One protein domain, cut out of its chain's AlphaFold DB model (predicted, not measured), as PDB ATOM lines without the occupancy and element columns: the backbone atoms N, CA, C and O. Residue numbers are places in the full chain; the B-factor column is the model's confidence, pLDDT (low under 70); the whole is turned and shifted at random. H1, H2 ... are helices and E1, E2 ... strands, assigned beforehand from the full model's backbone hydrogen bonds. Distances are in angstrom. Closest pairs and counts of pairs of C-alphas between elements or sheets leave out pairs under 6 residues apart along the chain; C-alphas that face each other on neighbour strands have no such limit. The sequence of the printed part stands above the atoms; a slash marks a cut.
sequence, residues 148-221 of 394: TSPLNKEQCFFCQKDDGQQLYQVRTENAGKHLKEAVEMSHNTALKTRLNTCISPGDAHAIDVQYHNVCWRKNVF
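Overview. This is residues 148 to 221 of the 394 residues of the protein "uncharacterized protein LOC117536421" of Gymnodraco acuticeps (UniProt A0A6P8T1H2). A long looped stretch, residues 148 to 166, leads into a tiny two-strand ladder, E1 and E2; across from it, H1 and H2 form a helical hairpin, H3 packs on H1, and H4 reaches from E2 to H1. The 74 printed residues include E1, H1, H2, H3, E2 and H4 in that order, mostly helix, with sheet E1 - E2 antiparallel. The whole is compact, radius of gyration of the C-alphas 10.9 A, spanning 29 by 26 by 21 A.

Arrangement. E1, residues 167 to 169, is antiparallel to E2, residues 210 to 212; N 168 and O 211, 2.8 A apart, are within hydrogen-bond range. The hub H1, residues 173 to 185, touches H2, residues 189 to 195, with residues 180 to 184 alone, at a shallow tilt of 18 degrees, opposite ways; closest C-alphas Val 183 and Lys 192, 5.9 A. H1 touches H3, residues 201 to 204; closest C-alphas Gly 176 and Ala 204, 4.9 A. With residues 178 to 183 alone H1 touches H4, residues 213 to 221; closest C-alphas Ala 182 and Val 220, 5.0 A. In H1, H2 and H4 every O i to N i+4 pair is within range; H3 is too short for one.

Along the chain. E1 begins at C-alpha 167 (198.121, 132.725, 128.605). H1 is 18.6 A long, H4 10.2 A, ending at C-alpha 221 (207.545, 128.952, 141.880).

Size, cuts and confidence. The printed part has no cut. Residues 148 to 151, 172 to 173 and 196 to 207 have pLDDT under 70.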
ATOM      1  N   THR A 148     211.206 115.966 120.507       53.09
ATOM      2  CA  THR A 148     210.174 116.907 120.970       53.09
ATOM      3  C   THR A 148     209.496 117.585 119.793       53.09
ATOM      4  O   THR A 148     210.187 118.086 118.907       53.09
ATOM      5  N   SER A 149     208.165 117.688 119.821       55.97
ATOM      6  CA  SER A 149     207.422 118.559 118.905       55.97
ATOM      7  C   SER A 149     207.997 119.988 118.941       55.97
ATOM      8  O   SER A 149     208.386 120.444 120.027       55.97
ATOM      9  N   PRO A 150     208.083 120.690 117.792       60.22
ATOM     10  CA  PRO A 150     208.538 122.078 117.739       60.22
ATOM     11  C   PRO A 150     207.781 122.939 118.755       60.22
ATOM     12  O   PRO A 150     206.574 122.774 118.913       60.22
ATOM     13  N   LEU A 151     208.487 123.843 119.443       67.69
ATOM     14  CA  LEU A 151     207.862 124.756 120.401       67.69
ATOM     15  C   LEU A 151     206.847 125.636 119.663       67.69
ATOM     16  O   LEU A 151     207.244 126.461 118.836       67.69
ATOM     17  N   ASN A 152     205.563 125.485 119.985       74.69
ATOM     18  CA  ASN A 152     204.549 126.431 119.551       74.69
ATOM     19  C   ASN A 152     204.572 127.635 120.502       74.69
ATOM     20  O   ASN A 152     204.377 127.482 121.711       74.69
ATOM     21  N   LYS A 153     204.853 128.820 119.950       73.94
ATOM     22  CA  LYS A 153     204.959 130.080 120.701       73.94
ATOM     23  C   LYS A 153     203.605 130.599 121.192       73.94
ATOM     24  O   LYS A 153     203.567 131.358 122.151       73.94
ATOM     25  N   GLU A 154     202.520 130.166 120.558       76.06
ATOM     26  CA  GLU A 154     201.143 130.551 120.890       76.06
ATOM     27  C   GLU A 154     200.524 129.644 121.961       76.06
ATOM     28  O   GLU A 154     199.376 129.816 122.350       76.06
ATOM     29  N   GLN A 155     201.275 128.650 122.440       82.81
ATOM     30  CA  GLN A 155     200.826 127.718 123.465       82.81
ATOM     31  C   GLN A 155     201.689 127.835 124.713       82.81
ATOM     32  O   GLN A 155     202.853 128.239 124.678       82.81
ATOM     33  N   CYS A 156     201.135 127.398 125.842       85.50
ATOM     34  CA  CYS A 156     201.861 127.375 127.102       85.50
ATOM     35  C   CYS A 156     203.176 126.584 126.972       85.50
ATOM     36  O   CYS A 156     203.188 125.400 126.636       85.50
ATOM     37  N   PHE A 157     204.299 127.210 127.311       85.19
ATOM     38  CA  PHE A 157     205.648 126.644 127.227       85.19
ATOM     39  C   PHE A 157     205.804 125.303 127.962       85.19
ATOM     40  O   PHE A 157     206.489 124.386 127.493       85.19
ATOM     41  N   PHE A 158     205.133 125.168 129.106       85.38
ATOM     42  CA  PHE A 158     205.236 123.984 129.953       85.38
ATOM     43  C   PHE A 158     204.428 122.807 129.401       85.38
ATOM     44  O   PHE A 158     204.978 121.726 129.191       85.38
ATOM     45  N   CYS A 159     203.133 123.012 129.151       86.62
ATOM     46  CA  CYS A 159     202.227 121.927 128.777       86.62
ATOM     47  C   CYS A 159     202.034 121.758 127.264       86.62
ATOM     48  O   CYS A 159     201.661 120.666 126.852       86.62
ATOM     49  N   GLN A 160     202.341 122.779 126.452       83.62
ATOM     50  CA  GLN A 160     202.119 122.817 124.995       83.62
ATOM     51  C   GLN A 160     200.691 122.418 124.607       83.62
ATOM     52  O   GLN A 160     200.464 121.703 123.636       83.62
ATOM     53  N   LYS A 161     199.728 122.850 125.421       81.00
ATOM     54  CA  LYS A 161     198.305 122.702 125.162       81.00
ATOM     55  C   LYS A 161     197.661 124.077 125.164       81.00
ATOM     56  O   LYS A 161     198.124 124.976 125.873       81.00
ATOM     57  N   ASP A 162     196.626 124.200 124.349       75.69
ATOM     58  CA  ASP A 162     195.673 125.293 124.425       75.69
ATOM     59  C   ASP A 162     194.447 124.775 125.178       75.69
ATOM     60  O   ASP A 162     193.627 124.028 124.644       75.69
ATOM     61  N   ASP A 163     194.395 125.101 126.466       75.31
ATOM     62  CA  ASP A 163     193.338 124.652 127.371       75.31
ATOM     63  C   ASP A 163     192.175 125.669 127.409       75.31
ATOM     64  O   ASP A 163     191.317 125.592 128.290       75.31
ATOM     65  N   GLY A 164     192.186 126.688 126.530       70.81
ATOM     66  CA  GLY A 164     191.289 127.849 126.585       70.81
ATOM     67  C   GLY A 164     191.535 128.773 127.788       70.81
ATOM     68  O   GLY A 164     190.786 129.721 128.018       70.81
ATOM     69  N   GLN A 165     192.571 128.498 128.587       76.75
ATOM     70  CA  GLN A 165     192.961 129.313 129.735       76.75
ATOM     71  C   GLN A 165     193.802 130.514 129.300       76.75
ATOM     72  O   GLN A 165     194.575 130.442 128.349       76.75
ATOM     73  N   GLN A 166     193.703 131.616 130.049       81.06
ATOM     74  CA  GLN A 166     194.491 132.813 129.769       81.06
ATOM     75  C   GLN A 166     195.996 132.509 129.831       81.06
ATOM     76  O   GLN A 166     196.532 132.087 130.864       81.06
ATOM     77  N   LEU A 167     196.674 132.778 128.716       84.44
ATOM     78  CA  LEU A 167     198.121 132.725 128.605       84.44
ATOM     79  C   LEU A 167     198.731 134.049 129.074       84.44
ATOM     80  O   LEU A 167     198.308 135.141 128.694       84.44
ATOM     81  N   TYR A 168     199.742 133.935 129.925       80.06
ATOM     82  CA  TYR A 168     200.553 135.037 130.421       80.06
ATOM     83  C   TYR A 168     201.911 135.006 129.737       80.06
ATOM     84  O   TYR A 168     202.399 133.944 129.372       80.06
ATOM     85  N   GLN A 169     202.539 136.167 129.597       81.31
ATOM     86  CA  GLN A 169     203.813 136.311 128.903       81.31
ATOM     87  C   GLN A 169     204.928 136.637 129.893       81.31
ATOM     88  O   GLN A 169     204.728 137.380 130.862       81.31
ATOM     89  N   VAL A 170     206.121 136.107 129.648       79.44
ATOM     90  CA  VAL A 170     207.332 136.532 130.355       79.44
ATOM     91  C   VAL A 170     207.692 137.938 129.869       79.44
ATOM     92  O   VAL A 170     208.160 138.104 128.754       79.44
ATOM     93  N   ARG A 171     207.439 138.967 130.686       70.19
ATOM     94  CA  ARG A 171     207.632 140.383 130.298       70.19
ATOM     95  C   ARG A 171     208.902 141.028 130.841       70.19
ATOM     96  O   ARG A 171     209.216 142.151 130.474       70.19
ATOM     97  N   THR A 172     209.598 140.356 131.751       68.06
ATOM     98  CA  THR A 172     210.773 140.911 132.424       68.06
ATOM     99  C   THR A 172     211.944 139.949 132.335       68.06
ATOM    100  O   THR A 172     211.772 138.728 132.366       68.06
ATOM    101  N   GLU A 173     213.152 140.505 132.274       66.06
ATOM    102  CA  GLU A 173     214.394 139.731 132.287       66.06
ATOM    103  C   GLU A 173     214.488 138.849 133.542       66.06
ATOM    104  O   GLU A 173     214.888 137.690 133.463       66.06
ATOM    105  N   ASN A 174     214.033 139.359 134.693       70.94
ATOM    106  CA  ASN A 174     214.040 138.613 135.949       70.94
ATOM    107  C   ASN A 174     213.124 137.378 135.904       70.94
ATOM    108  O   ASN A 174     213.498 136.298 136.353       70.94
ATOM    109  N   ALA A 175     211.941 137.499 135.290       71.75
ATOM    110  CA  ALA A 175     211.077 136.347 135.058       71.75
ATOM    111  C   ALA A 175     211.730 135.344 134.086       71.75
ATOM    112  O   ALA A 175     211.643 134.139 134.311       71.75
ATOM    113  N   GLY A 176     212.445 135.818 133.060       75.88
ATOM    114  CA  GLY A 176     213.233 134.953 132.176       75.88
ATOM    115  C   GLY A 176     214.332 134.176 132.911       75.88
ATOM    116  O   GLY A 176     214.472 132.969 132.712       75.88
ATOM    117  N   LYS A 177     215.047 134.832 133.835       76.75
ATOM    118  CA  LYS A 177     216.055 134.195 134.700       76.75
ATOM    119  C   LYS A 177     215.447 133.113 135.595       76.75
ATOM    120  O   LYS A 177     215.947 131.991 135.594       76.75
ATOM    121  N   HIS A 178     214.327 133.396 136.262       79.38
ATOM    122  CA  HIS A 178     213.621 132.400 137.079       79.38
ATOM    123  C   HIS A 178     213.135 131.199 136.259       79.38
ATOM    124  O   HIS A 178     213.227 130.059 136.712       79.38
ATOM    125  N   LEU A 179     212.638 131.433 135.038       81.88
ATOM    126  CA  LEU A 179     212.245 130.352 134.136       81.88
ATOM    127  C   LEU A 179     213.437 129.456 133.791       81.88
ATOM    128  O   LEU A 179     213.307 128.234 133.834       81.88
ATOM    129  N   LYS A 180     214.589 130.050 133.461       81.75
ATOM    130  CA  LYS A 180     215.814 129.295 133.182       81.75
ATOM    131  C   LYS A 180     216.189 128.404 134.352       81.75
ATOM    132  O   LYS A 180     216.345 127.202 134.165       81.75
ATOM    133  N   GLU A 181     216.330 129.002 135.524       81.19
ATOM    134  CA  GLU A 181     216.782 128.317 136.730       81.19
ATOM    135  C   GLU A 181     215.846 127.151 137.072       81.19
ATOM    136  O   GLU A 181     216.279 126.012 137.238       81.19
ATOM    137  N   ALA A 182     214.537 127.393 137.026       82.75
ATOM    138  CA  ALA A 182     213.529 126.360 137.211       82.75
ATOM    139  C   ALA A 182     213.635 125.212 136.192       82.75
ATOM    140  O   ALA A 182     213.550 124.038 136.553       82.75
ATOM    141  N   VAL A 183     213.851 125.523 134.911       81.75
ATOM    142  CA  VAL A 183     214.021 124.512 133.858       81.75
ATOM    143  C   VAL A 183     215.313 123.712 134.052       81.75
ATOM    144  O   VAL A 183     215.307 122.490 133.871       81.75
ATOM    145  N   GLU A 184     216.402 124.363 134.459       82.25
ATOM    146  CA  GLU A 184     217.678 123.720 134.783       82.25
ATOM    147  C   GLU A 184     217.536 122.733 135.951       82.25
ATOM    148  O   GLU A 184     218.054 121.611 135.853       82.25
ATOM    149  N   MET A 185     216.747 123.088 136.970       77.50
ATOM    150  CA  MET A 185     216.451 122.246 138.136       77.50
ATOM    151  C   MET A 185     215.427 121.134 137.870       77.50
ATOM    152  O   MET A 185     215.536 120.060 138.444       77.50
ATOM    153  N   SER A 186     214.455 121.338 136.975       75.50
ATOM    154  CA  SER A 186     213.288 120.445 136.810       75.50
ATOM    155  C   SER A 186     213.580 119.002 136.354       75.50
ATOM    156  O   SER A 186     212.640 118.239 136.140       75.50
ATOM    157  N   HIS A 187     214.845 118.638 136.101       74.75
ATOM    158  CA  HIS A 187     215.293 117.405 135.424       74.75
ATOM    159  C   HIS A 187     214.558 117.077 134.103       74.75
ATOM    160  O   HIS A 187     214.836 116.062 133.467       74.75
ATOM    161  N   ASN A 188     213.678 117.962 133.629       79.38
ATOM    162  CA  ASN A 188     212.821 117.749 132.483       79.38
ATOM    163  C   ASN A 188     213.585 118.110 131.209       79.38
ATOM    164  O   ASN A 188     213.749 119.277 130.840       79.38
ATOM    165  N   THR A 189     214.066 117.077 130.527       75.31
ATOM    166  CA  THR A 189     214.848 117.200 129.294       75.31
ATOM    167  C   THR A 189     214.067 117.884 128.173       75.31
ATOM    168  O   THR A 189     214.675 118.604 127.379       75.31
ATOM    169  N   ALA A 190     212.736 117.757 128.132       76.19
ATOM    170  CA  ALA A 190     211.897 118.438 127.148       76.19
ATOM    171  C   ALA A 190     211.860 119.954 127.380       76.19
ATOM    172  O   ALA A 190     212.031 120.716 126.428       76.19
ATOM    173  N   LEU A 191     211.729 120.409 128.631       78.31
ATOM    174  CA  LEU A 191     211.773 121.840 128.955       78.31
ATOM    175  C   LEU A 191     213.156 122.444 128.687       78.31
ATOM    176  O   LEU A 191     213.240 123.512 128.083       78.31
ATOM    177  N   LYS A 192     214.239 121.737 129.041       79.38
ATOM    178  CA  LYS A 192     215.620 122.160 128.728       79.38
ATOM    179  C   LYS A 192     215.834 122.297 127.225       79.38
ATOM    180  O   LYS A 192     216.388 123.279 126.744       79.38
ATOM    181  N   THR A 193     215.339 121.326 126.467       73.50
ATOM    182  CA  THR A 193     215.443 121.310 125.006       73.50
ATOM    183  C   THR A 193     214.645 122.442 124.358       73.50
ATOM    184  O   THR A 193     215.134 123.054 123.404       73.50
ATOM    185  N   ARG A 194     213.459 122.761 124.896       74.62
ATOM    186  CA  ARG A 194     212.641 123.908 124.475       74.62
ATOM    187  C   ARG A 194     213.309 125.234 124.822       74.62
ATOM    188  O   ARG A 194     213.389 126.092 123.954       74.62
ATOM    189  N   LEU A 195     213.857 125.392 126.025       75.44
ATOM    190  CA  LEU A 195     214.548 126.621 126.424       75.44
ATOM    191  C   LEU A 195     215.836 126.851 125.622       75.44
ATOM    192  O   LEU A 195     216.171 127.984 125.310       75.44
ATOM    193  N   ASN A 196     216.512 125.786 125.184       68.94
ATOM    194  CA  ASN A 196     217.661 125.903 124.284       68.94
ATOM    195  C   ASN A 196     217.300 126.508 122.913       68.94
ATOM    196  O   ASN A 196     218.207 126.783 122.130       68.94
ATOM    197  N   THR A 197     216.010 126.646 122.560       63.47
ATOM    198  CA  THR A 197     215.576 127.409 121.369       63.47
ATOM    199  C   THR A 197     215.756 128.915 121.542       63.47
ATOM    200  O   THR A 197     215.875 129.609 120.534       63.47
ATOM    201  N   CYS A 198     215.852 129.398 122.780       61.28
ATOM    202  CA  CYS A 198     216.204 130.773 123.100       61.28
ATOM    203  C   CYS A 198     217.696 131.016 122.816       61.28
ATOM    204  O   CYS A 198     218.538 130.174 123.133       61.28
ATOM    205  N   ILE A 199     218.030 132.174 122.236       53.34
ATOM    206  CA  ILE A 199     219.419 132.581 121.940       53.34
ATOM    207  C   ILE A 199     220.205 132.785 123.246       53.34
ATOM    208  O   ILE A 199     221.362 132.372 123.355       53.34
ATOM    209  N   SER A 200     219.546 133.347 124.257       56.38
ATOM    210  CA  SER A 200     219.977 133.392 125.647       56.38
ATOM    211  C   SER A 200     218.821 132.976 126.562       56.38
ATOM    212  O   SER A 200     217.659 133.251 126.276       56.38
ATOM    213  N   PRO A 201     219.093 132.354 127.712       51.59
ATOM    214  CA  PRO A 201     218.073 132.110 128.725       51.59
ATOM    215  C   PRO A 201     217.409 133.381 129.289       51.59
ATOM    216  O   PRO A 201     216.286 133.320 129.779       51.59
ATOM    217  N   GLY A 202     218.089 134.532 129.199       53.03
ATOM    218  CA  GLY A 202     217.513 135.848 129.489       53.03
ATOM    219  C   GLY A 202     216.522 136.321 128.419       53.03
ATOM    220  O   GLY A 202     215.646 137.122 128.726       53.03
ATOM    221  N   ASP A 203     216.575 135.756 127.210       60.62
ATOM    222  CA  ASP A 203     215.725 136.109 126.061       60.62
ATOM    223  C   ASP A 203     214.350 135.435 126.099       60.62
ATOM    224  O   ASP A 203     213.594 135.529 125.136       60.62
ATOM    225  N   ALA A 204     213.974 134.764 127.193       63.69
ATOM    226  CA  ALA A 204     212.618 134.226 127.339       63.69
ATOM    227  C   ALA A 204     211.537 135.316 127.171       63.69
ATOM    228  O   ALA A 204     210.442 135.031 126.692       63.69
ATOM    229  N   HIS A 205     211.861 136.568 127.512       63.38
ATOM    230  CA  HIS A 205     211.009 137.714 127.209       63.38
ATOM    231  C   HIS A 205     211.077 138.142 125.731       63.38
ATOM    232  O   HIS A 205     210.063 138.535 125.176       63.38
ATOM    233  N   ALA A 206     212.237 138.018 125.075       59.12
ATOM    234  CA  ALA A 206     212.455 138.427 123.684       59.12
ATOM    235  C   ALA A 206     211.876 137.448 122.645       59.12
ATOM    236  O   ALA A 206     211.744 137.798 121.474       59.12
ATOM    237  N   ILE A 207     211.530 136.222 123.050       64.50
ATOM    238  CA  ILE A 207     210.804 135.259 122.206       64.50
ATOM    239  C   ILE A 207     209.335 135.091 122.614       64.50
ATOM    240  O   ILE A 207     208.701 134.128 122.176       64.50
ATOM    241  N   ASP A 208     208.827 135.993 123.456       70.62
ATOM    242  CA  ASP A 208     207.440 136.030 123.914       70.62
ATOM    243  C   ASP A 208     206.962 134.709 124.527       70.62
ATOM    244  O   ASP A 208     205.887 134.214 124.195       70.62
ATOM    245  N   VAL A 209     207.747 134.112 125.436       80.69
ATOM    246  CA  VAL A 209     207.342 132.859 126.090       80.69
ATOM    247  C   VAL A 209     205.999 133.041 126.800       80.69
ATOM    248  O   VAL A 209     205.881 133.833 127.742       80.69
ATOM    249  N   GLN A 210     205.013 132.247 126.383       84.62
ATOM    250  CA  GLN A 210     203.681 132.206 126.972       84.62
ATOM    251  C   GLN A 210     203.522 131.035 127.951       84.62
ATOM    252  O   GLN A 210     204.115 129.968 127.780       84.62
ATOM    253  N   TYR A 211     202.722 131.210 129.001       85.62
ATOM    254  CA  TYR A 211     202.495 130.198 130.029       85.62
ATOM    255  C   TYR A 211     201.140 130.346 130.731       85.62
ATOM    256  O   TYR A 211     200.620 131.443 130.904       85.62
ATOM    257  N   HIS A 212     200.602 129.238 131.246       86.25
ATOM    258  CA  HIS A 212     199.501 129.276 132.211       86.25
ATOM    259  C   HIS A 212     200.029 129.635 133.605       86.25
ATOM    260  O   HIS A 212     201.035 129.074 134.048       86.25
ATOM    261  N   ASN A 213     199.321 130.492 134.348       78.69
ATOM    262  CA  ASN A 213     199.693 130.872 135.722       78.69
ATOM    263  C   ASN A 213     199.869 129.639 136.634       78.69
ATOM    264  O   ASN A 213     200.813 129.562 137.421       78.69
ATOM    265  N   VAL A 214     199.019 128.620 136.464       81.94
ATOM    266  CA  VAL A 214     199.116 127.347 137.197       81.94
ATOM    267  C   VAL A 214     200.398 126.589 136.841       81.94
ATOM    268  O   VAL A 214     201.098 126.107 137.731       81.94
ATOM    269  N   CYS A 215     200.755 126.522 135.554       81.75
ATOM    270  CA  CYS A 215     201.998 125.895 135.108       81.75
ATOM    271  C   CYS A 215     203.231 126.640 135.622       81.75
ATOM    272  O   CYS A 215     204.198 125.991 136.013       81.75
ATOM    273  N   TRP A 216     203.193 127.972 135.669       81.19
ATOM    274  CA  TRP A 216     204.272 128.776 136.240       81.19
ATOM    275  C   TRP A 216     204.442 128.520 137.731       81.19
ATOM    276  O   TRP A 216     205.546 128.251 138.198       81.19
ATOM    277  N   ARG A 217     203.342 128.528 138.490       76.31
ATOM    278  CA  ARG A 217     203.394 128.199 139.916       76.31
ATOM    279  C   ARG A 217     203.986 126.811 140.143       76.31
ATOM    280  O   ARG A 217     204.916 126.670 140.929       76.31
ATOM    281  N   LYS A 218     203.505 125.807 139.407       80.81
ATOM    282  CA  LYS A 218     203.966 124.419 139.521       80.81
ATOM    283  C   LYS A 218     205.439 124.239 139.163       80.81
ATOM    284  O   LYS A 218     206.158 123.583 139.903       80.81
ATOM    285  N   ASN A 219     205.872 124.779 138.029       78.00
ATOM    286  CA  ASN A 219     207.183 124.448 137.468       78.00
ATOM    287  C   ASN A 219     208.270 125.464 137.815       78.00
ATOM    288  O   ASN A 219     209.432 125.107 137.725       78.00
ATOM    289  N   VAL A 220     207.914 126.698 138.184       77.88
ATOM    290  CA  VAL A 220     208.871 127.771 138.496       77.88
ATOM    291  C   VAL A 220     208.815 128.117 139.974       77.88
ATOM    292  O   VAL A 220     209.807 127.968 140.675       77.88
ATOM    293  N   PHE A 221     207.648 128.511 140.486       73.19
ATOM    294  CA  PHE A 221     207.545 128.952 141.880       73.19
ATOM    295  C   PHE A 221     207.817 127.824 142.883       73.19
ATOM    296  O   PHE A 221     208.532 128.045 143.852       73.19
TER     297      PHE A 221